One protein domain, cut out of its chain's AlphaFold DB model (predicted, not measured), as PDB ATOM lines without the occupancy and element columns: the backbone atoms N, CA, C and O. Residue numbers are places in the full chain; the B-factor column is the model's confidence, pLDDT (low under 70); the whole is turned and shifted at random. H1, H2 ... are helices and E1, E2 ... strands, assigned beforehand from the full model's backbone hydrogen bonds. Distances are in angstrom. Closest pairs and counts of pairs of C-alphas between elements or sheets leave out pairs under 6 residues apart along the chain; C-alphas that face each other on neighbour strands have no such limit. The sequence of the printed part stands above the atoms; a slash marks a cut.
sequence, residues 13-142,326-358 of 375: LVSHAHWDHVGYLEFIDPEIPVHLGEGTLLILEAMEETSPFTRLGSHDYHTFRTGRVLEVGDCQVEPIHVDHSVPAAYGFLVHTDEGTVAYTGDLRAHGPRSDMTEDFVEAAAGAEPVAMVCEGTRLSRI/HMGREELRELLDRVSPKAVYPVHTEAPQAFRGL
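What this domain is: This is residues 13 to 142 and 326 to 358 of the 375 residues of the protein "MBL fold metallo-hydrolase" of Candidatus Bathyarchaeota archaeon (UniProt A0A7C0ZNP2). A strongly twisted sheet of six strands forms a curving wall; H3 packs along one face over E5, H4 packs beside the far end of H3, and H5 sits at edge strand E8. A small second part, the parallel strand pair E1 and E2 with H2, sits next to E4 and E5. The printed part has 163 residues with five named helices and eight named strands, in the order H1 E1 H2 E2 E3 E4 E5 E6 H3 E7 H4 E8 H5. The large sheet runs E3 E4 E5 E6 E7 E8 and is mixed; the class is mixed, helices and strands. The whole is compact, with a radius of gyration of the C-alphas of 15.8 A and spans of 44 by 38 by 28 A.

How they stand to each other: H1, residues 19 to 22, is only just apart from H2, residues 38 to 50, at 8.5 A. E1, residues 34 to 37, and E2, residues 61 to 64, are parallel neighbours, with N 62 and O 34 2.8 A apart; E1, H2 and E2 form a strand-helix-strand unit, two parallel strands joined through a helix, with a right-handed crossover. E3, E4, E5 and E6, residues 70 to 72, 75 to 81, 90 to 96 and 99 to 103, form a meander, each strand the antiparallel neighbour and hairpin partner of the one before: N 77 and O 70, N 78 and O 93, and N 94 and O 101 are each 2.8 A apart. H3, residues 114 to 126, is on this sheet at a height of 9.0 A and runs along E5, at 9 degrees on the local plane. E6, H3 and E7, residues 131 to 135, form a second such right-handed unit, E6 and E7 being parallel with N 133 and O 102 2.8 A apart. H4, residues 329 to 339, touches H3 with residues 121 to 126 of H3 alone, closest at the C-alphas of Ala 125 and Val 339, 4.0 A, at a steep tilt of 42 degrees, the same way. E8, residues 344 to 347, is parallel to E7, with N 345 and O 132 2.8 A apart. H5, residues 352 to 357, is near H4; its closest C-alphas to E8 are those of Pro 352 and Pro 346, 5.6 A. H3, H4 and H5 and the sheet make two layers, helices on one face of a sheet. In H2, H3 and H4 every O i to N i+4 pair is within hydrogen-bond range; in H5 0 of 2 are, against 3 of 3 O i to N i+3 pairs, and H1 is too short for an O i to N i+4 pair.

Where its parts are: H1 begins at C-alpha 19, (169.533, 97.893, 143.394). H2 is 18.8 A long, H3 18.5 A, E4 19.1 A and E5 19.0 A. H5 ends at C-alpha 357, (161.557, 116.174, 121.275).

The domain as a whole: The C-alphas of Pro 52 and Lys 342 are the two farthest apart, 45.1 A. Residues 143 to 325 are not printed, and C-alphas 142 and 326 are 13.9 A apart across this cut. The link from H1 to E1 is long, with 11 residues. The mean pLDDT of the printed part is 94.9; residues 141 to 142 are under 70.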
ATOM      1  N   LEU A  13     167.170 110.891 150.156       98.19
ATOM      2  CA  LEU A  13     165.840 110.409 149.781       98.19
ATOM      3  C   LEU A  13     165.989 109.170 148.891       98.19
ATOM      4  O   LEU A  13     166.588 109.249 147.818       98.19
ATOM      5  N   VAL A  14     165.424 108.037 149.302       98.38
ATOM      6  CA  VAL A  14     165.384 106.814 148.487       98.38
ATOM      7  C   VAL A  14     164.000 106.662 147.878       98.38
ATOM      8  O   VAL A  14     163.003 106.543 148.593       98.38
ATOM      9  N   SER A  15     163.947 106.631 146.546       98.44
ATOM     10  CA  SER A  15     162.687 106.534 145.805       98.44
ATOM     11  C   SER A  15     162.040 105.152 145.908       98.44
ATOM     12  O   SER A  15     160.835 105.063 146.118       98.44
ATOM     13  N   HIS A  16     162.826 104.076 145.785       98.00
ATOM     14  CA  HIS A  16     162.355 102.691 145.856       98.00
ATOM     15  C   HIS A  16     163.506 101.692 146.061       98.00
ATOM     16  O   HIS A  16     164.680 102.053 146.054       98.00
ATOM     17  N   ALA A  17     163.163 100.414 146.239       96.50
ATOM     18  CA  ALA A  17     164.089  99.358 146.655       96.50
ATOM     19  C   ALA A  17     164.843  98.636 145.516       96.50
ATOM     20  O   ALA A  17     165.312  97.510 145.727       96.50
ATOM     21  N   HIS A  18     164.942  99.203 144.307       94.94
ATOM     22  CA  HIS A  18     165.790  98.611 143.267       94.94
ATOM     23  C   HIS A  18     167.278  98.848 143.541       94.94
ATOM     24  O   HIS A  18     167.670  99.756 144.268       94.94
ATOM     25  N   TRP A  19     168.119  97.956 143.010       91.94
ATOM     26  CA  TRP A  19     169.533  97.893 143.394       91.94
ATOM     27  C   TRP A  19     170.334  99.103 142.906       91.94
ATOM     28  O   TRP A  19     171.205  99.592 143.609       91.94
ATOM     29  N   ASP A  20     169.995  99.623 141.741       93.00
ATOM     30  CA  ASP A  20     170.504 100.860 141.153       93.00
ATOM     31  C   ASP A  20     170.146 102.123 141.963       93.00
ATOM     32  O   ASP A  20     170.847 103.126 141.845       93.00
ATOM     33  N   HIS A  21     169.154 102.057 142.863       95.88
ATOM     34  CA  HIS A  21     168.783 103.161 143.766       95.88
ATOM     35  C   HIS A  21     169.361 103.017 145.181       95.88
ATOM     36  O   HIS A  21     169.552 104.016 145.869       95.88
ATOM     37  N   VAL A  22     169.644 101.790 145.636       95.19
ATOM     38  CA  VAL A  22     170.019 101.503 147.042       95.19
ATOM     39  C   VAL A  22     171.378 100.826 147.213       95.19
ATOM     40  O   VAL A  22     171.886 100.724 148.328       95.19
ATOM     41  N   GLY A  23     171.986 100.346 146.129       93.44
ATOM     42  CA  GLY A  23     173.140  99.446 146.167       93.44
ATOM     43  C   GLY A  23     174.402 100.056 146.772       93.44
ATOM     44  O   GLY A  23     175.306  99.316 147.152       93.44
ATOM     45  N   TYR A  24     174.458 101.386 146.890       93.88
ATOM     46  CA  TYR A  24     175.577 102.125 147.480       93.88
ATOM     47  C   TYR A  24     175.245 102.819 148.805       93.88
ATOM     48  O   TYR A  24     176.064 103.601 149.283       93.88
ATOM     49  N   LEU A  25     174.111 102.499 149.443       94.56
ATOM     50  CA  LEU A  25     173.790 103.035 150.771       94.56
ATOM     51  C   LEU A  25     174.887 102.728 151.809       94.56
ATOM     52  O   LEU A  25     175.199 103.600 152.611       94.56
ATOM     53  N   GLU A  26     175.561 101.565 151.753       94.00
ATOM     54  CA  GLU A  26     176.670 101.229 152.677       94.00
ATOM     55  C   GLU A  26     177.829 102.241 152.631       94.00
ATOM     56  O   GLU A  26     178.562 102.380 153.609       94.00
ATOM     57  N   PHE A  27     178.004 102.956 151.516       92.94
ATOM     58  CA  PHE A  27     179.094 103.917 151.335       92.94
ATOM     59  C   PHE A  27     178.738 105.345 151.751       92.94
ATOM     60  O   PHE A  27     179.608 106.217 151.722       92.94
ATOM     61  N   ILE A  28     177.479 105.597 152.104       92.94
ATOM     62  CA  ILE A  28     177.036 106.903 152.584       92.94
ATOM     63  C   ILE A  28     177.528 107.117 154.020       92.94
ATOM     64  O   ILE A  28     177.649 106.174 154.799       92.94
ATOM     65  N   ASP A  29     177.789 108.384 154.340       92.25
ATOM     66  CA  ASP A  29     177.905 108.938 155.690       92.25
ATOM     67  C   ASP A  29     176.961 108.291 156.729       92.25
ATOM     68  O   ASP A  29     175.786 108.638 156.636       92.25
ATOM     69  N   PRO A  30     177.352 107.421 157.689       92.38
ATOM     70  CA  PRO A  30     176.429 106.931 158.722       92.38
ATOM     71  C   PRO A  30     175.733 108.029 159.547       92.38
ATOM     72  O   PRO A  30     174.704 107.766 160.169       92.38
ATOM     73  N   GLU A  31     176.300 109.244 159.606       92.00
ATOM     74  CA  GLU A  31     175.684 110.401 160.270       92.00
ATOM     75  C   GLU A  31     174.599 111.089 159.413       92.00
ATOM     76  O   GLU A  31     173.875 111.940 159.935       92.00
ATOM     77  N   ILE A  32     174.458 110.740 158.128       94.69
ATOM     78  CA  ILE A  32     173.449 111.310 157.224       94.69
ATOM     79  C   ILE A  32     172.147 110.495 157.337       94.69
ATOM     80  O   ILE A  32     172.161 109.288 157.083       94.69
ATOM     81  N   PRO A  33     171.000 111.113 157.676       95.88
ATOM     82  CA  PRO A  33     169.734 110.393 157.769       95.88
ATOM     83  C   PRO A  33     169.259 109.925 156.389       95.88
ATOM     84  O   PRO A  33     169.393 110.626 155.380       95.88
ATOM     85  N   VAL A  34     168.660 108.735 156.348       97.94
ATOM     86  CA  VAL A  34     168.123 108.141 155.119       97.94
ATOM     87  C   VAL A  34     166.607 108.064 155.222       97.94
ATOM     88  O   VAL A  34     166.056 107.315 156.026       97.94
ATOM     89  N   HIS A  35     165.915 108.804 154.365       98.50
ATOM     90  CA  HIS A  35     164.464 108.811 154.270       98.50
ATOM     91  C   HIS A  35     164.005 107.867 153.162       98.50
ATOM     92  O   HIS A  35     164.419 108.002 152.007       98.50
ATOM     93  N   LEU A  36     163.112 106.933 153.486       98.38
ATOM     94  CA  LEU A  36     162.614 105.955 152.518       98.38
ATOM     95  C   LEU A  36     161.196 105.466 152.837       98.38
ATOM     96  O   LEU A  36     160.711 105.583 153.960       98.38
ATOM     97  N   GLY A  37     160.503 104.909 151.847       98.12
ATOM     98  CA  GLY A  37     159.164 104.359 152.055       98.12
ATOM     99  C   GLY A  37     159.154 103.180 153.031       98.12
ATOM    100  O   GLY A  37     160.059 102.352 153.011       98.12
ATOM    101  N   GLU A  38     158.098 103.035 153.837       97.25
ATOM    102  CA  GLU A  38     157.974 101.888 154.764       97.25
ATOM    103  C   GLU A  38     158.154 100.527 154.064       97.25
ATOM    104  O   GLU A  38     158.878  99.668 154.562       97.25
ATOM    105  N   GLY A  39     157.552 100.339 152.883       96.69
ATOM    106  CA  GLY A  39     157.724  99.111 152.099       96.69
ATOM    107  C   GLY A  39     159.148  98.929 151.564       96.69
ATOM    108  O   GLY A  39     159.641  97.805 151.530       96.69
ATOM    109  N   THR A  40     159.843 100.020 151.228       97.50
ATOM    110  CA  THR A  40     161.257  99.982 150.833       97.50
ATOM    111  C   THR A  40     162.108  99.440 151.977       97.50
ATOM    112  O   THR A  40     162.917  98.549 151.732       97.50
ATOM    113  N   LEU A  41     161.871  99.865 153.227       96.75
ATOM    114  CA  LEU A  41     162.614  99.346 154.383       96.75
ATOM    115  C   LEU A  41     162.449  97.831 154.529       96.75
ATOM    116  O   LEU A  41     163.437  97.120 154.676       96.75
ATOM    117  N   LEU A  42     161.213  97.332 154.420       97.00
ATOM    118  CA  LEU A  42     160.916  95.899 154.535       97.00
ATOM    119  C   LEU A  42     161.662  95.066 153.484       97.00
ATOM    120  O   LEU A  42     162.172  93.988 153.792       97.00
ATOM    121  N   ILE A  43     161.734  95.560 152.242       96.81
ATOM    122  CA  ILE A  43     162.472  94.895 151.157       96.81
ATOM    123  C   ILE A  43     163.969  94.892 151.463       96.81
ATOM    124  O   ILE A  43     164.625  93.862 151.317       96.81
ATOM    125  N   LEU A  44     164.502  96.034 151.892       95.50
ATOM    126  CA  LEU A  44     165.913  96.204 152.209       95.50
ATOM    127  C   LEU A  44     166.352  95.289 153.367       95.50
ATOM    128  O   LEU A  44     167.314  94.536 153.208       95.50
ATOM    129  N   GLU A  45     165.602  95.253 154.469       95.12
ATOM    130  CA  GLU A  45     165.846  94.335 155.591       95.12
ATOM    131  C   GLU A  45     165.812  92.868 155.134       95.12
ATOM    132  O   GLU A  45     166.702  92.082 155.463       95.12
ATOM    133  N   ALA A  46     164.830  92.487 154.307       95.88
ATOM    134  CA  ALA A  46     164.761  91.136 153.753       95.88
ATOM    135  C   ALA A  46     165.995  90.789 152.901       95.88
ATOM    136  O   ALA A  46     166.475  89.652 152.931       95.88
ATOM    137  N   MET A  47     166.526  91.747 152.138       93.69
ATOM    138  CA  MET A  47     167.729  91.548 151.328       93.69
ATOM    139  C   MET A  47     168.980  91.380 152.196       93.69
ATOM    140  O   MET A  47     169.739  90.437 151.971       93.69
ATOM    141  N   GLU A  48     169.180  92.243 153.193       93.81
ATOM    142  CA  GLU A  48     170.332  92.183 154.104       93.81
ATOM    143  C   GLU A  48     170.333  90.892 154.944       93.81
ATOM    144  O   GLU A  48     171.365  90.239 155.096       93.81
ATOM    145  N   GLU A  49     169.167  90.437 155.410       94.56
ATOM    146  CA  GLU A  49     169.056  89.204 156.199       94.56
ATOM    147  C   GLU A  49     169.278  87.918 155.376       94.56
ATOM    148  O   GLU A  49     169.720  86.893 155.910       94.56
ATOM    149  N   THR A  50     168.975  87.947 154.074       93.94
ATOM    150  CA  THR A  50     169.024  86.757 153.203       93.94
ATOM    151  C   THR A  50     170.259  86.678 152.306       93.94
ATOM    152  O   THR A  50     170.476  85.648 151.652       93.94
ATOM    153  N   SER A  51     171.091  87.721 152.281       89.69
ATOM    154  CA  SER A  51     172.287  87.811 151.443       89.69
ATOM    155  C   SER A  51     173.501  88.263 152.258       89.69
ATOM    156  O   SER A  51     173.527  89.389 152.739       89.69
ATOM    157  N   PRO A  52     174.583  87.465 152.340       82.88
ATOM    158  CA  PRO A  52     175.808  87.896 153.021       82.88
ATOM    159  C   PRO A  52     176.565  89.005 152.266       82.88
ATOM    160  O   PRO A  52     177.539  89.548 152.792       82.88
ATOM    161  N   PHE A  53     176.162  89.298 151.026       82.88
ATOM    162  CA  PHE A  53     176.770  90.304 150.154       82.88
ATOM    163  C   PHE A  53     175.978  91.608 150.108       82.88
ATOM    164  O   PHE A  53     176.422  92.559 149.474       82.88
ATOM    165  N   THR A  54     174.808  91.649 150.744       86.38
ATOM    166  CA  THR A  54     174.007  92.862 150.833       86.38
ATOM    167  C   THR A  54     174.215  93.460 152.206       86.38
ATOM    168  O   THR A  54     173.955  92.813 153.213       86.38
ATOM    169  N   ARG A  55     174.718  94.688 152.227       87.75
ATOM    170  CA  ARG A  55     174.852  95.509 153.422       87.75
ATOM    171  C   ARG A  55     174.344  96.884 153.060       87.75
ATOM    172  O   ARG A  55     174.654  97.389 151.984       87.75
ATOM    173  N   LEU A  56     173.539  97.458 153.931       86.62
ATOM    174  CA  LEU A  56     172.879  98.731 153.653       86.62
ATOM    175  C   LEU A  56     173.550  99.893 154.383       86.62
ATOM    176  O   LEU A  56     173.236 101.049 154.126       86.62
ATOM    177  N   GLY A  57     174.506  99.590 155.263       87.56
ATOM    178  CA  GLY A  57     175.092 100.562 156.176       87.56
ATOM    179  C   GLY A  57     174.203 100.802 157.396       87.56
ATOM    180  O   GLY A  57     173.008 100.500 157.411       87.56
ATOM    181  N   SER A  58     174.816 101.321 158.458       90.94
ATOM    182  CA  SER A  58     174.108 101.731 159.670       90.94
ATOM    183  C   SER A  58     173.746 103.204 159.553       90.94
ATOM    184  O   SER A  58     174.583 104.051 159.830       90.94
ATOM    185  N   HIS A  59     172.510 103.476 159.149       94.25
ATOM    186  CA  HIS A  59     171.968 104.826 158.996       94.25
ATOM    187  C   HIS A  59     170.815 105.063 159.965       94.25
ATOM    188  O   HIS A  59     170.169 104.114 160.422       94.25
ATOM    189  N   ASP A  60     170.521 106.330 160.244       95.19
ATOM    190  CA  ASP A  60     169.256 106.714 160.870       95.19
ATOM    191  C   ASP A  60     168.140 106.681 159.811       95.19
ATOM    192  O   ASP A  60     167.944 107.631 159.049       95.19
ATOM    193  N   TYR A  61     167.460 105.535 159.702       96.69
ATOM    194  CA  TYR A  61     166.411 105.306 158.706       96.69
ATOM    195  C   TYR A  61     165.072 105.907 159.142       96.69
ATOM    196  O   TYR A  61     164.464 105.485 160.129       96.69
ATOM    197  N   HIS A  62     164.564 106.863 158.368       97.38
ATOM    198  CA  HIS A  62     163.308 107.565 158.623       97.38
ATOM    199  C   HIS A  62     162.255 107.156 157.597       97.38
ATOM    200  O   HIS A  62     162.331 107.514 156.421       97.38
ATOM    201  N   THR A  63     161.236 106.420 158.036       97.88
ATOM    202  CA  THR A  63     160.214 105.918 157.115       97.88
ATOM    203  C   THR A  63     159.097 106.918 156.826       97.88
ATOM    204  O   THR A  63     158.692 107.724 157.676       97.88
ATOM    205  N   PHE A  64     158.548 106.846 155.613       97.94
ATOM    206  CA  PHE A  64     157.415 107.668 155.191       97.94
ATOM    207  C   PHE A  64     156.393 106.918 154.330       97.94
ATOM    208  O   PHE A  64     156.610 105.790 153.878       97.94
ATOM    209  N   ARG A  65     155.264 107.602 154.102       97.00
ATOM    210  CA  ARG A  65     154.227 107.287 153.115       97.00
ATOM    211  C   ARG A  65     153.668 108.575 152.523       97.00
ATOM    212  O   ARG A  65     153.814 109.641 153.119       97.00
ATOM    213  N   THR A  66     152.962 108.450 151.403       97.12
ATOM    214  CA  THR A  66     152.190 109.554 150.815       97.12
ATOM    215  C   THR A  66     151.220 110.168 151.808       97.12
ATOM    216  O   THR A  66     150.589 109.460 152.595       97.12
ATOM    217  N   GLY A  67     151.134 111.495 151.766       95.19
ATOM    218  CA  GLY A  67     150.391 112.309 152.725       95.19
ATOM    219  C   GLY A  67     151.215 112.736 153.944       95.19
ATOM    220  O   GLY A  67     150.725 113.523 154.751       95.19
ATOM    221  N   ARG A  68     152.456 112.251 154.092       94.94
ATOM    222  CA  ARG A  68     153.423 112.802 155.046       94.94
ATOM    223  C   ARG A  68     154.277 113.849 154.348       94.94
ATOM    224  O   ARG A  68     154.741 113.611 153.245       94.94
ATOM    225  N   VAL A  69     154.536 114.946 155.043       96.12
ATOM    226  CA  VAL A  69     155.501 115.966 154.640       96.12
ATOM    227  C   VAL A  69     156.764 115.794 155.485       96.12
ATOM    228  O   VAL A  69     156.667 115.574 156.699       96.12
ATOM    229  N   LEU A  70     157.932 115.803 154.846       97.44
ATOM    230  CA  LEU A  70     159.239 115.649 155.486       97.44
ATOM    231  C   LEU A  70     159.958 116.997 155.508       97.44
ATOM    232  O   LEU A  70     159.861 117.757 154.553       97.44
ATOM    233  N   GLU A  71     160.717 117.248 156.566       97.19
ATOM    234  CA  GLU A  71     161.610 118.402 156.664       97.19
ATOM    235  C   GLU A  71     163.045 117.875 156.555       97.19
ATOM    236  O   GLU A  71     163.463 117.064 157.387       97.19
ATOM    237  N   VAL A  72     163.767 118.281 155.510       96.38
ATOM    238  CA  VAL A  72     165.154 117.867 155.239       96.38
ATOM    239  C   VAL A  72     165.981 119.124 154.989       96.38
ATOM    240  O   VAL A  72     165.893 119.733 153.923       96.38
ATOM    241  N   GLY A  73     166.765 119.534 155.989       93.81
ATOM    242  CA  GLY A  73     167.432 120.836 155.971       93.81
ATOM    243  C   GLY A  73     166.411 121.971 155.841       93.81
ATOM    244  O   GLY A  73     165.426 122.005 156.577       93.81
ATOM    245  N   ASP A  74     166.633 122.861 154.874       93.38
ATOM    246  CA  ASP A  74     165.733 123.978 154.548       93.38
ATOM    247  C   ASP A  74     164.663 123.608 153.496       93.38
ATOM    248  O   ASP A  74     163.982 124.481 152.958       93.38
ATOM    249  N   CYS A  75     164.529 122.320 153.157       96.69
ATOM    250  CA  CYS A  75     163.582 121.835 152.156       96.69
ATOM    251  C   CYS A  75     162.411 121.093 152.800       96.69
ATOM    252  O   CYS A  75     162.594 120.214 153.647       96.69
ATOM    253  N   GLN A  76     161.214 121.362 152.284       98.31
ATOM    254  CA  GLN A  76     160.028 120.572 152.575       98.31
ATOM    255  C   GLN A  76     159.806 119.554 151.450       98.31
ATOM    256  O   GLN A  76     159.753 119.921 150.279       98.31
ATOM    257  N   VAL A  77     159.689 118.270 151.785       98.56
ATOM    258  CA  VAL A  77     159.609 117.179 150.804       98.56
ATOM    259  C   VAL A  77     158.287 116.430 150.932       98.56
ATOM    260  O   VAL A  77     157.975 115.871 151.986       98.56
ATOM    261  N   GLU A  78     157.543 116.356 149.832       98.50
ATOM    262  CA  GLU A  78     156.325 115.561 149.697       98.50
ATOM    263  C   GLU A  78     156.604 114.277 148.893       98.50
ATOM    264  O   GLU A  78     156.704 114.319 147.663       98.50
ATOM    265  N   PRO A  79     156.750 113.113 149.552       98.62
ATOM    266  CA  PRO A  79     156.765 111.817 148.883       98.62
ATOM    267  C   PRO A  79     155.373 111.430 148.371       98.62
ATOM    268  O   PRO A  79     154.417 111.311 149.141       98.62
ATOM    269  N   ILE A  80     155.263 111.114 147.085       98.69
ATOM    270  CA  ILE A  80     154.017 110.665 146.453       98.69
ATOM    271  C   ILE A  80     154.274 109.323 145.777       98.69
ATOM    272  O   ILE A  80     155.243 109.189 145.034       98.69
ATOM    273  N   HIS A  81     153.454 108.315 146.078       98.38
ATOM    274  CA  HIS A  81     153.600 106.999 145.467       98.38
ATOM    275  C   HIS A  81     153.479 107.122 143.952       98.38
ATOM    276  O   HIS A  81     152.662 107.888 143.458       98.38
ATOM    277  N   VAL A  82     154.244 106.310 143.236       98.44
ATOM    278  CA  VAL A  82     154.101 106.099 141.796       98.44
ATOM    279  C   VAL A  82     153.972 104.605 141.529       98.44
ATOM    280  O   VAL A  82     154.434 103.774 142.313       98.44
ATOM    281  N   ASP A  83     153.322 104.251 140.427       97.00
ATOM    282  CA  ASP A  83     153.326 102.881 139.928       97.00
ATOM    283  C   ASP A  83     154.710 102.556 139.370       97.00
ATOM    284  O   ASP A  83     155.217 103.248 138.487       97.00
ATOM    285  N   HIS A  84     155.303 101.477 139.861       95.62
ATOM    286  CA  HIS A  84     156.552 100.916 139.370       95.62
ATOM    287  C   HIS A  84     156.549  99.400 139.610       95.62
ATOM    288  O   HIS A  84     155.638  98.862 140.237       95.62
ATOM    289  N   SER A  85     157.565  98.681 139.131       91.31
ATOM    290  CA  SER A  85     157.631  97.220 139.287       91.31
ATOM    291  C   SER A  85     157.971  96.755 140.704       91.31
ATOM    292  O   SER A  85     158.089  95.560 140.918       91.31
ATOM    293  N   VAL A  86     158.166  97.642 141.680       94.56
ATOM    294  CA  VAL A  86     158.385  97.273 143.086       94.56
ATOM    295  C   VAL A  86     157.455  98.089 143.986       94.56
ATOM    296  O   VAL A  86     157.218  99.265 143.701       94.56
ATOM    297  N   PRO A  87     156.921  97.511 145.079       94.00
ATOM    298  CA  PRO A  87     156.138  98.271 146.041       94.00
ATOM    299  C   PRO A  87     156.899  99.452 146.638       94.00
ATOM    300  O   PRO A  87     158.124  99.421 146.746       94.00
ATOM    301  N   ALA A  88     156.141 100.436 147.131       96.12
ATOM    302  CA  ALA A  88     156.681 101.611 147.810       96.12
ATOM    303  C   ALA A  88     157.681 102.397 146.939       96.12
ATOM    304  O   ALA A  88     158.710 102.853 147.437       96.12
ATOM    305  N   ALA A  89     157.356 102.553 145.652       98.25
ATOM    306  CA  ALA A  89     158.023 103.498 144.771       98.25
ATOM    307  C   ALA A  89     157.404 104.891 144.876       98.25
ATOM    308  O   ALA A  89     156.185 105.020 145.007       98.25
ATOM    309  N   TYR A  90     158.253 105.920 144.844       98.81
ATOM    310  CA  TYR A  90     157.855 107.310 145.049       98.81
ATOM    311  C   TYR A  90     158.507 108.263 144.047       98.81
ATOM    312  O   TYR A  90     159.703 108.167 143.768       98.81
ATOM    313  N   GLY A  91     157.721 109.245 143.613       98.75
ATOM    314  CA  GLY A  91     158.218 110.551 143.204       98.75
ATOM    315  C   GLY A  91     158.265 111.506 144.402       98.75
ATOM    316  O   GLY A  91     157.624 111.274 145.431       98.75
ATOM    317  N   PHE A  92     159.017 112.594 144.275       98.88
ATOM    318  CA  PHE A  92     159.136 113.629 145.303       98.88
ATOM    319  C   PHE A  92     158.822 115.003 144.723       98.88
ATOM    320  O   PHE A  92     159.335 115.359 143.661       98.88
ATOM    321  N   LEU A  93     158.043 115.797 145.453       98.75
ATOM    322  CA  LEU A  93     158.009 117.246 145.280       98.75
ATOM    323  C   LEU A  93     158.867 117.865 146.382       98.75
ATOM    324  O   LEU A  93     158.607 117.668 147.566       98.75
ATOM    325  N   VAL A  94     159.927 118.561 145.990       98.44
ATOM    326  CA  VAL A  94     160.854 119.233 146.903       98.44
ATOM    327  C   VAL A  94     160.581 120.726 146.820       98.44
ATOM    328  O   VAL A  94     160.885 121.366 145.812       98.44
ATOM    329  N   HIS A  95     159.976 121.272 147.864       98.00
ATOM    330  CA  HIS A  95     159.644 122.682 147.978       98.00
ATOM    331  C   HIS A  95     160.818 123.453 148.575       98.00
ATOM    332  O   HIS A  95     161.354 123.095 149.626       98.00
ATOM    333  N   THR A  96     161.193 124.526 147.884       95.81
ATOM    334  CA  THR A  96     162.247 125.464 148.280       95.81
ATOM    335  C   THR A  96     161.725 126.894 148.164       95.81
ATOM    336  O   THR A  96     160.706 127.131 147.508       95.81
ATOM    337  N   ASP A  97     162.456 127.861 148.719       93.62
ATOM    338  CA  ASP A  97     162.130 129.287 148.586       93.62
ATOM    339  C   ASP A  97     162.117 129.781 147.121       93.62
ATOM    340  O   ASP A  97     161.434 130.752 146.798       93.62
ATOM    341  N   GLU A  98     162.825 129.096 146.214       92.88
ATOM    342  CA  GLU A  98     162.914 129.429 144.781       92.88
ATOM    343  C   GLU A  98     161.875 128.681 143.919       92.88
ATOM    344  O   GLU A  98     161.769 128.906 142.710       92.88
ATOM    345  N   GLY A  99     161.087 127.791 144.530       95.88
ATOM    346  CA  GLY A  99     160.046 126.998 143.881       95.88
ATOM    347  C   GLY A  99     160.211 125.490 144.066       95.88
ATOM    348  O   GLY A  99     161.100 125.008 144.771       95.88
ATOM    349  N   THR A 100     159.315 124.735 143.429       98.00
ATOM    350  CA  THR A 100     159.249 123.274 143.563       98.00
ATOM    351  C   THR A 100     160.126 122.569 142.529       98.00
ATOM    352  O   THR A 100     160.030 122.844 141.329       98.00
ATOM    353  N   VAL A 101     160.926 121.603 142.977       98.19
ATOM    354  CA  VAL A 101     161.593 120.616 142.120       98.19
ATOM    355  C   VAL A 101     160.823 119.301 142.193       98.19
ATOM    356  O   VAL A 101     160.667 118.732 143.268       98.19
ATOM    357  N   ALA A 102     160.357 118.802 141.052       98.69
ATOM    358  CA  ALA A 102     159.749 117.479 140.959       98.69
ATOM    359  C   ALA A 102     160.812 116.441 140.572       98.69
ATOM    360  O   ALA A 102     161.493 116.596 139.561       98.69
ATOM    361  N   TYR A 103     160.945 115.368 141.345       98.75
ATOM    362  CA  TYR A 103     161.742 114.191 141.000       98.75
ATOM    363  C   TYR A 103     160.803 113.014 140.764       98.75
ATOM    364  O   TYR A 103     160.019 112.668 141.643       98.75
ATOM    365  N   THR A 104     160.866 112.392 139.590       98.69
ATOM    366  CA  THR A 104     159.896 111.346 139.229       98.69
ATOM    367  C   THR A 104     160.119 110.017 139.937       98.69
ATOM    368  O   THR A 104     159.191 109.218 140.011       98.69
ATOM    369  N   GLY A 105     161.345 109.749 140.399       98.12
ATOM    370  CA  GLY A 105     161.781 108.368 140.603       98.12
ATOM    371  C   GLY A 105     161.720 107.589 139.292       98.12
ATOM    372  O   GLY A 105     161.754 108.192 138.214       98.12
ATOM    373  N   ASP A 106     161.575 106.275 139.412       97.75
ATOM    374  CA  ASP A 106     161.213 105.411 138.292       97.75
ATOM    375  C   ASP A 106     159.717 105.122 138.360       97.75
ATOM    376  O   ASP A 106     159.181 104.827 139.432       97.75
ATOM    377  N   LEU A 107     159.034 105.232 137.221       97.06
ATOM    378  CA  LEU A 107     157.577 105.174 137.167       97.06
ATOM    379  C   LEU A 107     157.063 104.616 135.840       97.06
ATOM    380  O   LEU A 107     157.685 104.760 134.787       97.06
ATOM    381  N   ARG A 108     155.863 104.039 135.877       94.38
ATOM    382  CA  ARG A 108     155.051 103.643 134.717       94.38
ATOM    383  C   ARG A 108     153.619 104.157 134.851       94.38
ATOM    384  O   ARG A 108     153.209 104.606 135.915       94.38
ATOM    385  N   ALA A 109     152.848 104.056 133.770       92.62
ATOM    386  CA  ALA A 109     151.407 104.343 133.753       92.62
ATOM    387  C   ALA A 109     150.548 103.141 133.307       92.62
ATOM    388  O   ALA A 109     149.351 103.281 133.081       92.62
ATOM    389  N   HIS A 110     151.148 101.955 133.172       90.38
ATOM    390  CA  HIS A 110     150.504 100.750 132.626       90.38
ATOM    391  C   HIS A 110     150.590  99.524 133.551       90.38
ATOM    392  O   HIS A 110     150.415  98.389 133.093       90.38
ATOM    393  N   GLY A 111     150.893  99.727 134.834       91.25
ATOM    394  CA  GLY A 111     150.755  98.700 135.858       91.25
ATOM    395  C   GLY A 111     149.372  98.728 136.520       91.25
ATOM    396  O   GLY A 111     148.489  99.496 136.133       91.25
ATOM    397  N   PRO A 112     149.142  97.857 137.515       90.50
ATOM    398  CA  PRO A 112     147.849  97.718 138.177       90.50
ATOM    399  C   PRO A 112     147.533  98.880 139.122       90.50
ATOM    400  O   PRO A 112     146.389  98.991 139.558       90.50
ATOM    401  N   ARG A 113     148.529  99.714 139.453       93.56
ATOM    402  CA  ARG A 113     148.394 100.874 140.338       93.56
ATOM    403  C   ARG A 113     148.713 102.191 139.643       93.56
ATOM    404  O   ARG A 113     149.193 103.123 140.280       93.56
ATOM    405  N   SER A 114     148.418 102.283 138.345       95.31
ATOM    406  CA  SER A 114     148.618 103.502 137.552       95.31
ATOM    407  C   SER A 114     147.921 104.732 138.151       95.31
ATOM    408  O   SER A 114     148.336 105.851 137.872       95.31
ATOM    409  N   ASP A 115     146.903 104.531 139.002       97.50
ATOM    410  CA  ASP A 115     146.275 105.571 139.824       97.50
ATOM    411  C   ASP A 115     147.274 106.309 140.730       97.50
ATOM    412  O   ASP A 115     147.172 107.516 140.886       97.50
ATOM    413  N   MET A 116     148.290 105.628 141.266       97.62
ATOM    414  CA  MET A 116     149.327 106.273 142.082       97.62
ATOM    415  C   MET A 116     150.195 107.219 141.246       97.62
ATOM    416  O   MET A 116     150.479 108.341 141.654       97.62
ATOM    417  N   THR A 117     150.588 106.794 140.042       98.44
ATOM    418  CA  THR A 117     151.301 107.683 139.115       98.44
ATOM    419  C   THR A 117     150.436 108.874 138.718       98.44
ATOM    420  O   THR A 117     150.948 109.987 138.647       98.44
ATOM    421  N   GLU A 118     149.140 108.654 138.492       98.50
ATOM    422  CA  GLU A 118     148.178 109.720 138.207       98.50
ATOM    423  C   GLU A 118     148.128 110.757 139.341       98.50
ATOM    424  O   GLU A 118     148.265 111.948 139.064       98.50
ATOM    425  N   ASP A 119     148.050 110.315 140.603       98.56
ATOM    426  CA  ASP A 119     148.095 111.195 141.781       98.56
ATOM    427  C   ASP A 119     149.381 112.047 141.806       98.56
ATOM    428  O   ASP A 119     149.338 113.250 142.083       98.56
ATOM    429  N   PHE A 120     150.538 111.453 141.480       98.75
ATOM    430  CA  PHE A 120     151.796 112.196 141.349       98.75
ATOM    431  C   PHE A 120     151.752 113.217 140.208       98.75
ATOM    432  O   PHE A 120     152.203 114.346 140.398       98.75
ATOM    433  N   VAL A 121     151.203 112.861 139.041       98.75
ATOM    434  CA  VAL A 121     151.071 113.790 137.905       98.75
ATOM    435  C   VAL A 121     150.188 114.978 138.277       98.75
ATOM    436  O   VAL A 121     150.557 116.116 137.989       98.75
ATOM    437  N   GLU A 122     149.049 114.741 138.930       98.69
ATOM    438  CA  GLU A 122     148.138 115.802 139.369       98.69
ATOM    439  C   GLU A 122     148.794 116.732 140.397       98.69
ATOM    440  O   GLU A 122     148.739 117.956 140.248       98.69
ATOM    441  N   ALA A 123     149.466 116.167 141.401       98.69
ATOM    442  CA  ALA A 123     150.169 116.943 142.416       98.69
ATOM    443  C   ALA A 123     151.334 117.749 141.821       98.69
ATOM    444  O   ALA A 123     151.469 118.942 142.099       98.69
ATOM    445  N   ALA A 124     152.140 117.134 140.950       98.69
ATOM    446  CA  ALA A 124     153.240 117.806 140.271       98.69
ATOM    447  C   ALA A 124     152.737 118.930 139.356       98.69
ATOM    448  O   ALA A 124     153.313 120.013 139.365       98.69
ATOM    449  N   ALA A 125     151.647 118.721 138.612       98.69
ATOM    450  CA  ALA A 125     151.038 119.770 137.793       98.69
ATOM    451  C   ALA A 125     150.546 120.949 138.649       98.69
ATOM    452  O   ALA A 125     150.789 122.106 138.309       98.69
ATOM    453  N   GLY A 126     149.900 120.668 139.786       98.44
ATOM    454  CA  GLY A 126     149.436 121.695 140.724       98.44
ATOM    455  C   GLY A 126     150.562 122.480 141.407       98.44
ATOM    456  O   GLY A 126     150.345 123.619 141.812       98.44
ATOM    457  N   ALA A 127     151.757 121.895 141.514       98.00
ATOM    458  CA  ALA A 127     152.928 122.523 142.123       98.00
ATOM    459  C   ALA A 127     153.758 123.391 141.155       98.00
ATOM    460  O   ALA A 127     154.726 124.012 141.601       98.00
ATOM    461  N   GLU A 128     153.409 123.412 139.860       97.88
ATOM    462  CA  GLU A 128     154.051 124.207 138.796       97.88
ATOM    463  C   GLU A 128     155.601 124.204 138.866       97.88
ATOM    464  O   GLU A 128     156.232 125.258 139.025       97.88
ATOM    465  N   PRO A 129     156.255 123.026 138.783       98.06
ATOM    466  CA  PRO A 129     157.659 122.869 139.136       98.06
ATOM    467  C   PRO A 129     158.595 123.707 138.263       98.06
ATOM    468  O   PRO A 129     158.526 123.718 137.027       98.06
ATOM    469  N   VAL A 130     159.554 124.365 138.919       97.88
ATOM    470  CA  VAL A 130     160.620 125.122 138.248       97.88
ATOM    471  C   VAL A 130     161.636 124.197 137.573       97.88
ATOM    472  O   VAL A 130     162.251 124.560 136.569       97.88
ATOM    473  N   ALA A 131     161.758 122.970 138.079       97.62
ATOM    474  CA  ALA A 131     162.548 121.903 137.492       97.62
ATOM    475  C   ALA A 131     161.866 120.554 137.689       97.62
ATOM    476  O   ALA A 131     161.335 120.265 138.759       97.62
ATOM    477  N   MET A 132     161.955 119.704 136.672       98.19
ATOM    478  CA  MET A 132     161.585 118.300 136.768       98.19
ATOM    479  C   MET A 132     162.787 117.424 136.430       98.19
ATOM    480  O   MET A 132     163.275 117.443 135.299       98.19
ATOM    481  N   VAL A 133     163.266 116.664 137.409       98.06
ATOM    482  CA  VAL A 133     164.267 115.612 137.235       98.06
ATOM    483  C   VAL A 133     163.522 114.328 136.880       98.06
ATOM    484  O   VAL A 133     162.751 113.814 137.688       98.06
ATOM    485  N   CYS A 134     163.697 113.856 135.647       98.00
ATOM    486  CA  CYS A 134     162.810 112.864 135.038       98.00
ATOM    487  C   CYS A 134     163.594 111.671 134.487       98.00
ATOM    488  O   CYS A 134     164.545 111.859 133.720       98.00
ATOM    489  N   GLU A 135     163.181 110.459 134.864       97.25
ATOM    490  CA  GLU A 135     163.710 109.219 134.290       97.25
ATOM    491  C   GLU A 135     163.359 109.091 132.799       97.25
ATOM    492  O   GLU A 135     162.345 109.609 132.325       97.25
ATOM    493  N   GLY A 136     164.209 108.416 132.027       94.69
ATOM    494  CA  GLY A 136     163.990 108.228 130.593       94.69
ATOM    495  C   GLY A 136     164.467 106.875 130.093       94.69
ATOM    496  O   GLY A 136     164.973 106.783 128.968       94.69
ATOM    497  N   THR A 137     164.334 105.838 130.916       91.25
ATOM    498  CA  THR A 137     164.946 104.511 130.735       91.25
ATOM    499  C   THR A 137     164.593 103.899 129.381       91.25
ATOM    500  O   THR A 137     165.397 103.216 128.749       91.25
ATOM    501  N   ARG A 138     163.380 104.162 128.880       87.62
ATOM    502  CA  ARG A 138     162.869 103.598 127.618       87.62
ATOM    503  C   ARG A 138     162.922 104.547 126.426       87.62
ATOM    504  O   ARG A 138     162.422 104.195 125.360       87.62
ATOM    505  N   LEU A 139     163.538 105.722 126.553       86.38
ATOM    506  CA  LEU A 139     163.649 106.650 125.423       86.38
ATOM    507  C   LEU A 139     164.642 106.201 124.350       86.38
ATOM    508  O   LEU A 139     164.490 106.605 123.198       86.38
ATOM    509  N   SER A 140     165.621 105.364 124.699       73.25
ATOM    510  CA  SER A 140     166.561 104.770 123.740       73.25
ATOM    511  C   SER A 140     165.927 103.655 122.894       73.25
ATOM    512  O   SER A 140     166.376 103.410 121.776       73.25
ATOM    513  N   ARG A 141     164.845 103.022 123.371       63.00
ATOM    514  CA  ARG A 141     164.244 101.801 122.798       63.00
ATOM    515  C   ARG A 141     163.176 102.083 121.724       63.00
ATOM    516  O   ARG A 141     162.046 101.600 121.810       63.00
ATOM    517  N   ILE A 142     163.490 102.896 120.710       53.00
ATOM    518  CA  ILE A 142     162.539 103.189 119.618       53.00
ATOM    519  C   ILE A 142     162.324 101.929 118.759       53.00
ATOM    520  O   ILE A 142     163.182 101.562 117.967       53.00
ATOM    521  N   HIS A 326     158.872 100.918 133.476       93.38
ATOM    522  CA  HIS A 326     159.161 102.307 133.096       93.38
ATOM    523  C   HIS A 326     158.232 102.828 131.997       93.38
ATOM    524  O   HIS A 326     157.838 102.079 131.090       93.38
ATOM    525  N   MET A 327     157.950 104.129 132.008       92.62
ATOM    526  CA  MET A 327     157.199 104.808 130.950       92.62
ATOM    527  C   MET A 327     157.918 104.758 129.597       92.62
ATOM    528  O   MET A 327     159.125 104.968 129.481       92.62
ATOM    529  N   GLY A 328     157.159 104.491 128.536       90.31
ATOM    530  CA  GLY A 328     157.596 104.659 127.156       90.31
ATOM    531  C   GLY A 328     157.593 106.127 126.714       90.31
ATOM    532  O   GLY A 328     157.157 107.025 127.428       90.31
ATOM    533  N   ARG A 329     158.045 106.383 125.481       91.44
ATOM    534  CA  ARG A 329     158.160 107.746 124.927       91.44
ATOM    535  C   ARG A 329     156.849 108.539 124.934       91.44
ATOM    536  O   ARG A 329     156.878 109.731 125.212       91.44
ATOM    537  N   GLU A 330     155.738 107.902 124.570       91.44
ATOM    538  CA  GLU A 330     154.434 108.574 124.501       91.44
ATOM    539  C   GLU A 330     153.862 108.842 125.900       91.44
ATOM    540  O   GLU A 330     153.367 109.935 126.141       91.44
ATOM    541  N   GLU A 331     154.036 107.913 126.844       93.69
ATOM    542  CA  GLU A 331     153.654 108.114 128.253       93.69
ATOM    543  C   GLU A 331     154.471 109.250 128.892       93.69
ATOM    544  O   GLU A 331     153.914 110.119 129.552       93.69
ATOM    545  N   LEU A 332     155.784 109.316 128.620       96.00
ATOM    546  CA  LEU A 332     156.632 110.428 129.069       96.00
ATOM    547  C   LEU A 332     156.240 111.765 128.428       96.00
ATOM    548  O   LEU A 332     156.349 112.802 129.076       96.00
ATOM    549  N   ARG A 333     155.794 111.772 127.164       96.31
ATOM    550  CA  ARG A 333     155.262 112.989 126.531       96.31
ATOM    551  C   ARG A 333     154.026 113.474 127.279       96.31
ATOM    552  O   ARG A 333     153.974 114.639 127.642       96.31
ATOM    553  N   GLU A 334     153.074 112.580 127.526       97.31
ATOM    554  CA  GLU A 334     151.842 112.904 128.245       97.31
ATOM    555  C   GLU A 334     152.128 113.405 129.667       97.31
ATOM    556  O   GLU A 334     151.581 114.430 130.070       97.31
ATOM    557  N   LEU A 335     153.042 112.749 130.391       98.31
ATOM    558  CA  LEU A 335     153.517 113.201 131.701       98.31
ATOM    559  C   LEU A 335     154.035 114.646 131.642       98.31
ATOM    560  O   LEU A 335     153.605 115.492 132.423       98.31
ATOM    561  N   LEU A 336     154.951 114.940 130.714       98.38
ATOM    562  CA  LEU A 336     155.576 116.261 130.603       98.38
ATOM    563  C   LEU A 336     154.593 117.341 130.139       98.38
ATOM    564  O   LEU A 336     154.655 118.460 130.645       98.38
ATOM    565  N   ASP A 337     153.676 117.015 129.229       98.19
ATOM    566  CA  ASP A 337     152.631 117.936 128.772       98.19
ATOM    567  C   ASP A 337     151.673 118.289 129.922       98.19
ATOM    568  O   ASP A 337     151.292 119.450 130.085       98.19
ATOM    569  N   ARG A 338     151.314 117.310 130.761       98.44
ATOM    570  CA  ARG A 338     150.396 117.511 131.891       98.44
ATOM    571  C   ARG A 338     151.032 118.244 133.066       98.44
ATOM    572  O   ARG A 338     150.405 119.149 133.603       98.44
ATOM    573  N   VAL A 339     152.257 117.878 133.450       98.62
ATOM    574  CA  VAL A 339     152.986 118.556 134.537       98.62
ATOM    575  C   VAL A 339     153.444 119.951 134.106       98.62
ATOM    576  O   VAL A 339     153.499 120.856 134.931       98.62
ATOM    577  N   SER A 340     153.754 120.140 132.817       98.06
ATOM    578  CA  SER A 340     154.212 121.416 132.248       98.06
ATOM    579  C   SER A 340     155.350 122.089 133.054       98.06
ATOM    580  O   SER A 340     155.262 123.279 133.370       98.06
ATOM    581  N   PRO A 341     156.443 121.370 133.398       97.88
ATOM    582  CA  PRO A 341     157.533 121.944 134.185       97.88
ATOM    583  C   PRO A 341     158.246 123.070 133.425       97.88
ATOM    584  O   PRO A 341     158.414 123.005 132.207       97.88
ATOM    585  N   LYS A 342     158.783 124.082 134.120       97.44
ATOM    586  CA  LYS A 342     159.542 125.153 133.435       97.44
ATOM    587  C   LYS A 342     160.784 124.619 132.708       97.44
ATOM    588  O   LYS A 342     161.191 125.181 131.685       97.44
ATOM    589  N   ALA A 343     161.407 123.567 133.237       97.12
ATOM    590  CA  ALA A 343     162.595 122.927 132.686       97.12
ATOM    591  C   ALA A 343     162.655 121.438 133.056       97.12
ATOM    592  O   ALA A 343     162.248 121.048 134.148       97.12
ATOM    593  N   VAL A 344     163.217 120.620 132.163       97.94
ATOM    594  CA  VAL A 344     163.397 119.174 132.367       97.94
ATOM    595  C   VAL A 344     164.879 118.820 132.415       97.94
ATOM    596  O   VAL A 344     165.663 119.286 131.582       97.94
ATOM    597  N   TYR A 345     165.233 117.954 133.363       97.25
ATOM    598  CA  TYR A 345     166.572 117.438 133.624       97.25
ATOM    599  C   TYR A 345     166.546 115.908 133.499       97.25
ATOM    600  O   TYR A 345     166.168 115.218 134.447       97.25
ATOM    601  N   PRO A 346     166.892 115.360 132.322       96.62
ATOM    602  CA  PRO A 346     166.872 113.923 132.084       96.62
ATOM    603  C   PRO A 346     167.881 113.179 132.951       96.62
ATOM    604  O   PRO A 346     169.071 113.486 132.909       96.62
ATOM    605  N   VAL A 347     167.425 112.152 133.657       95.81
ATOM    606  CA  VAL A 347     168.268 111.184 134.372       95.81
ATOM    607  C   VAL A 347     167.876 109.766 133.966       95.81
ATOM    608  O   VAL A 347     166.920 109.575 133.216       95.81
ATOM    609  N   HIS A 348     168.643 108.771 134.414       94.19
ATOM    610  CA  HIS A 348     168.317 107.356 134.212       94.19
ATOM    611  C   HIS A 348     167.993 107.001 132.742       94.19
ATOM    612  O   HIS A 348     166.977 106.397 132.415       94.19
ATOM    613  N   THR A 349     168.820 107.480 131.806       92.12
ATOM    614  CA  THR A 349     168.596 107.296 130.365       92.12
ATOM    615  C   THR A 349     169.902 107.291 129.576       92.12
ATOM    616  O   THR A 349     170.801 108.092 129.826       92.12
ATOM    617  N   GLU A 350     169.980 106.436 128.557       90.00
ATOM    618  CA  GLU A 350     171.074 106.436 127.575       90.00
ATOM    619  C   GLU A 350     170.823 107.415 126.417       90.00
ATOM    620  O   GLU A 350     171.727 107.736 125.646       90.00
ATOM    621  N   ALA A 351     169.592 107.923 126.287       91.88
ATOM    622  CA  ALA A 351     169.186 108.835 125.223       91.88
ATOM    623  C   ALA A 351     168.676 110.181 125.774       91.88
ATOM    624  O   ALA A 351     167.593 110.627 125.388       91.88
ATOM    625  N   PRO A 352     169.451 110.906 126.611       93.62
ATOM    626  CA  PRO A 352     168.981 112.140 127.249       93.62
ATOM    627  C   PRO A 352     168.646 113.237 126.222       93.62
ATOM    628  O   PRO A 352     167.781 114.078 126.446       93.62
ATOM    629  N   GLN A 353     169.256 113.189 125.031       94.81
ATOM    630  CA  GLN A 353     168.938 114.083 123.912       94.81
ATOM    631  C   GLN A 353     167.495 113.933 123.404       94.81
ATOM    632  O   GLN A 353     166.924 114.894 122.883       94.81
ATOM    633  N   ALA A 354     166.892 112.749 123.549       94.00
ATOM    634  CA  ALA A 354     165.557 112.447 123.043       94.00
ATOM    635  C   ALA A 354     164.454 113.256 123.750       94.00
ATOM    636  O   ALA A 354     163.390 113.461 123.154       94.00
ATOM    637  N   PHE A 355     164.730 113.764 124.958       96.31
ATOM    638  CA  PHE A 355     163.854 114.672 125.703       96.31
ATOM    639  C   PHE A 355     163.643 116.016 125.008       96.31
ATOM    640  O   PHE A 355     162.593 116.624 125.185       96.31
ATOM    641  N   ARG A 356     164.569 116.479 124.153       95.56
ATOM    642  CA  ARG A 356     164.374 117.722 123.371       95.56
ATOM    643  C   ARG A 356     163.194 117.639 122.401       95.56
ATOM    644  O   ARG A 356     162.688 118.661 121.960       95.56
ATOM    645  N   GLY A 357     162.774 116.421 122.051       94.44
ATOM    646  CA  GLY A 357     161.557 116.174 121.275       94.44
ATOM    647  C   GLY A 357     160.300 115.972 122.128       94.44
ATOM    648  O   GLY A 357     159.270 115.604 121.565       94.44
ATOM    649  N   LEU A 358     160.406 116.128 123.450       95.88
ATOM    650  CA  LEU A 358     159.315 116.005 124.423       95.88
ATOM    651  C   LEU A 358     159.069 117.323 125.167       95.88
ATOM    652  O   LEU A 358     157.931 117.626 125.476       95.88
TER     653      LEU A 358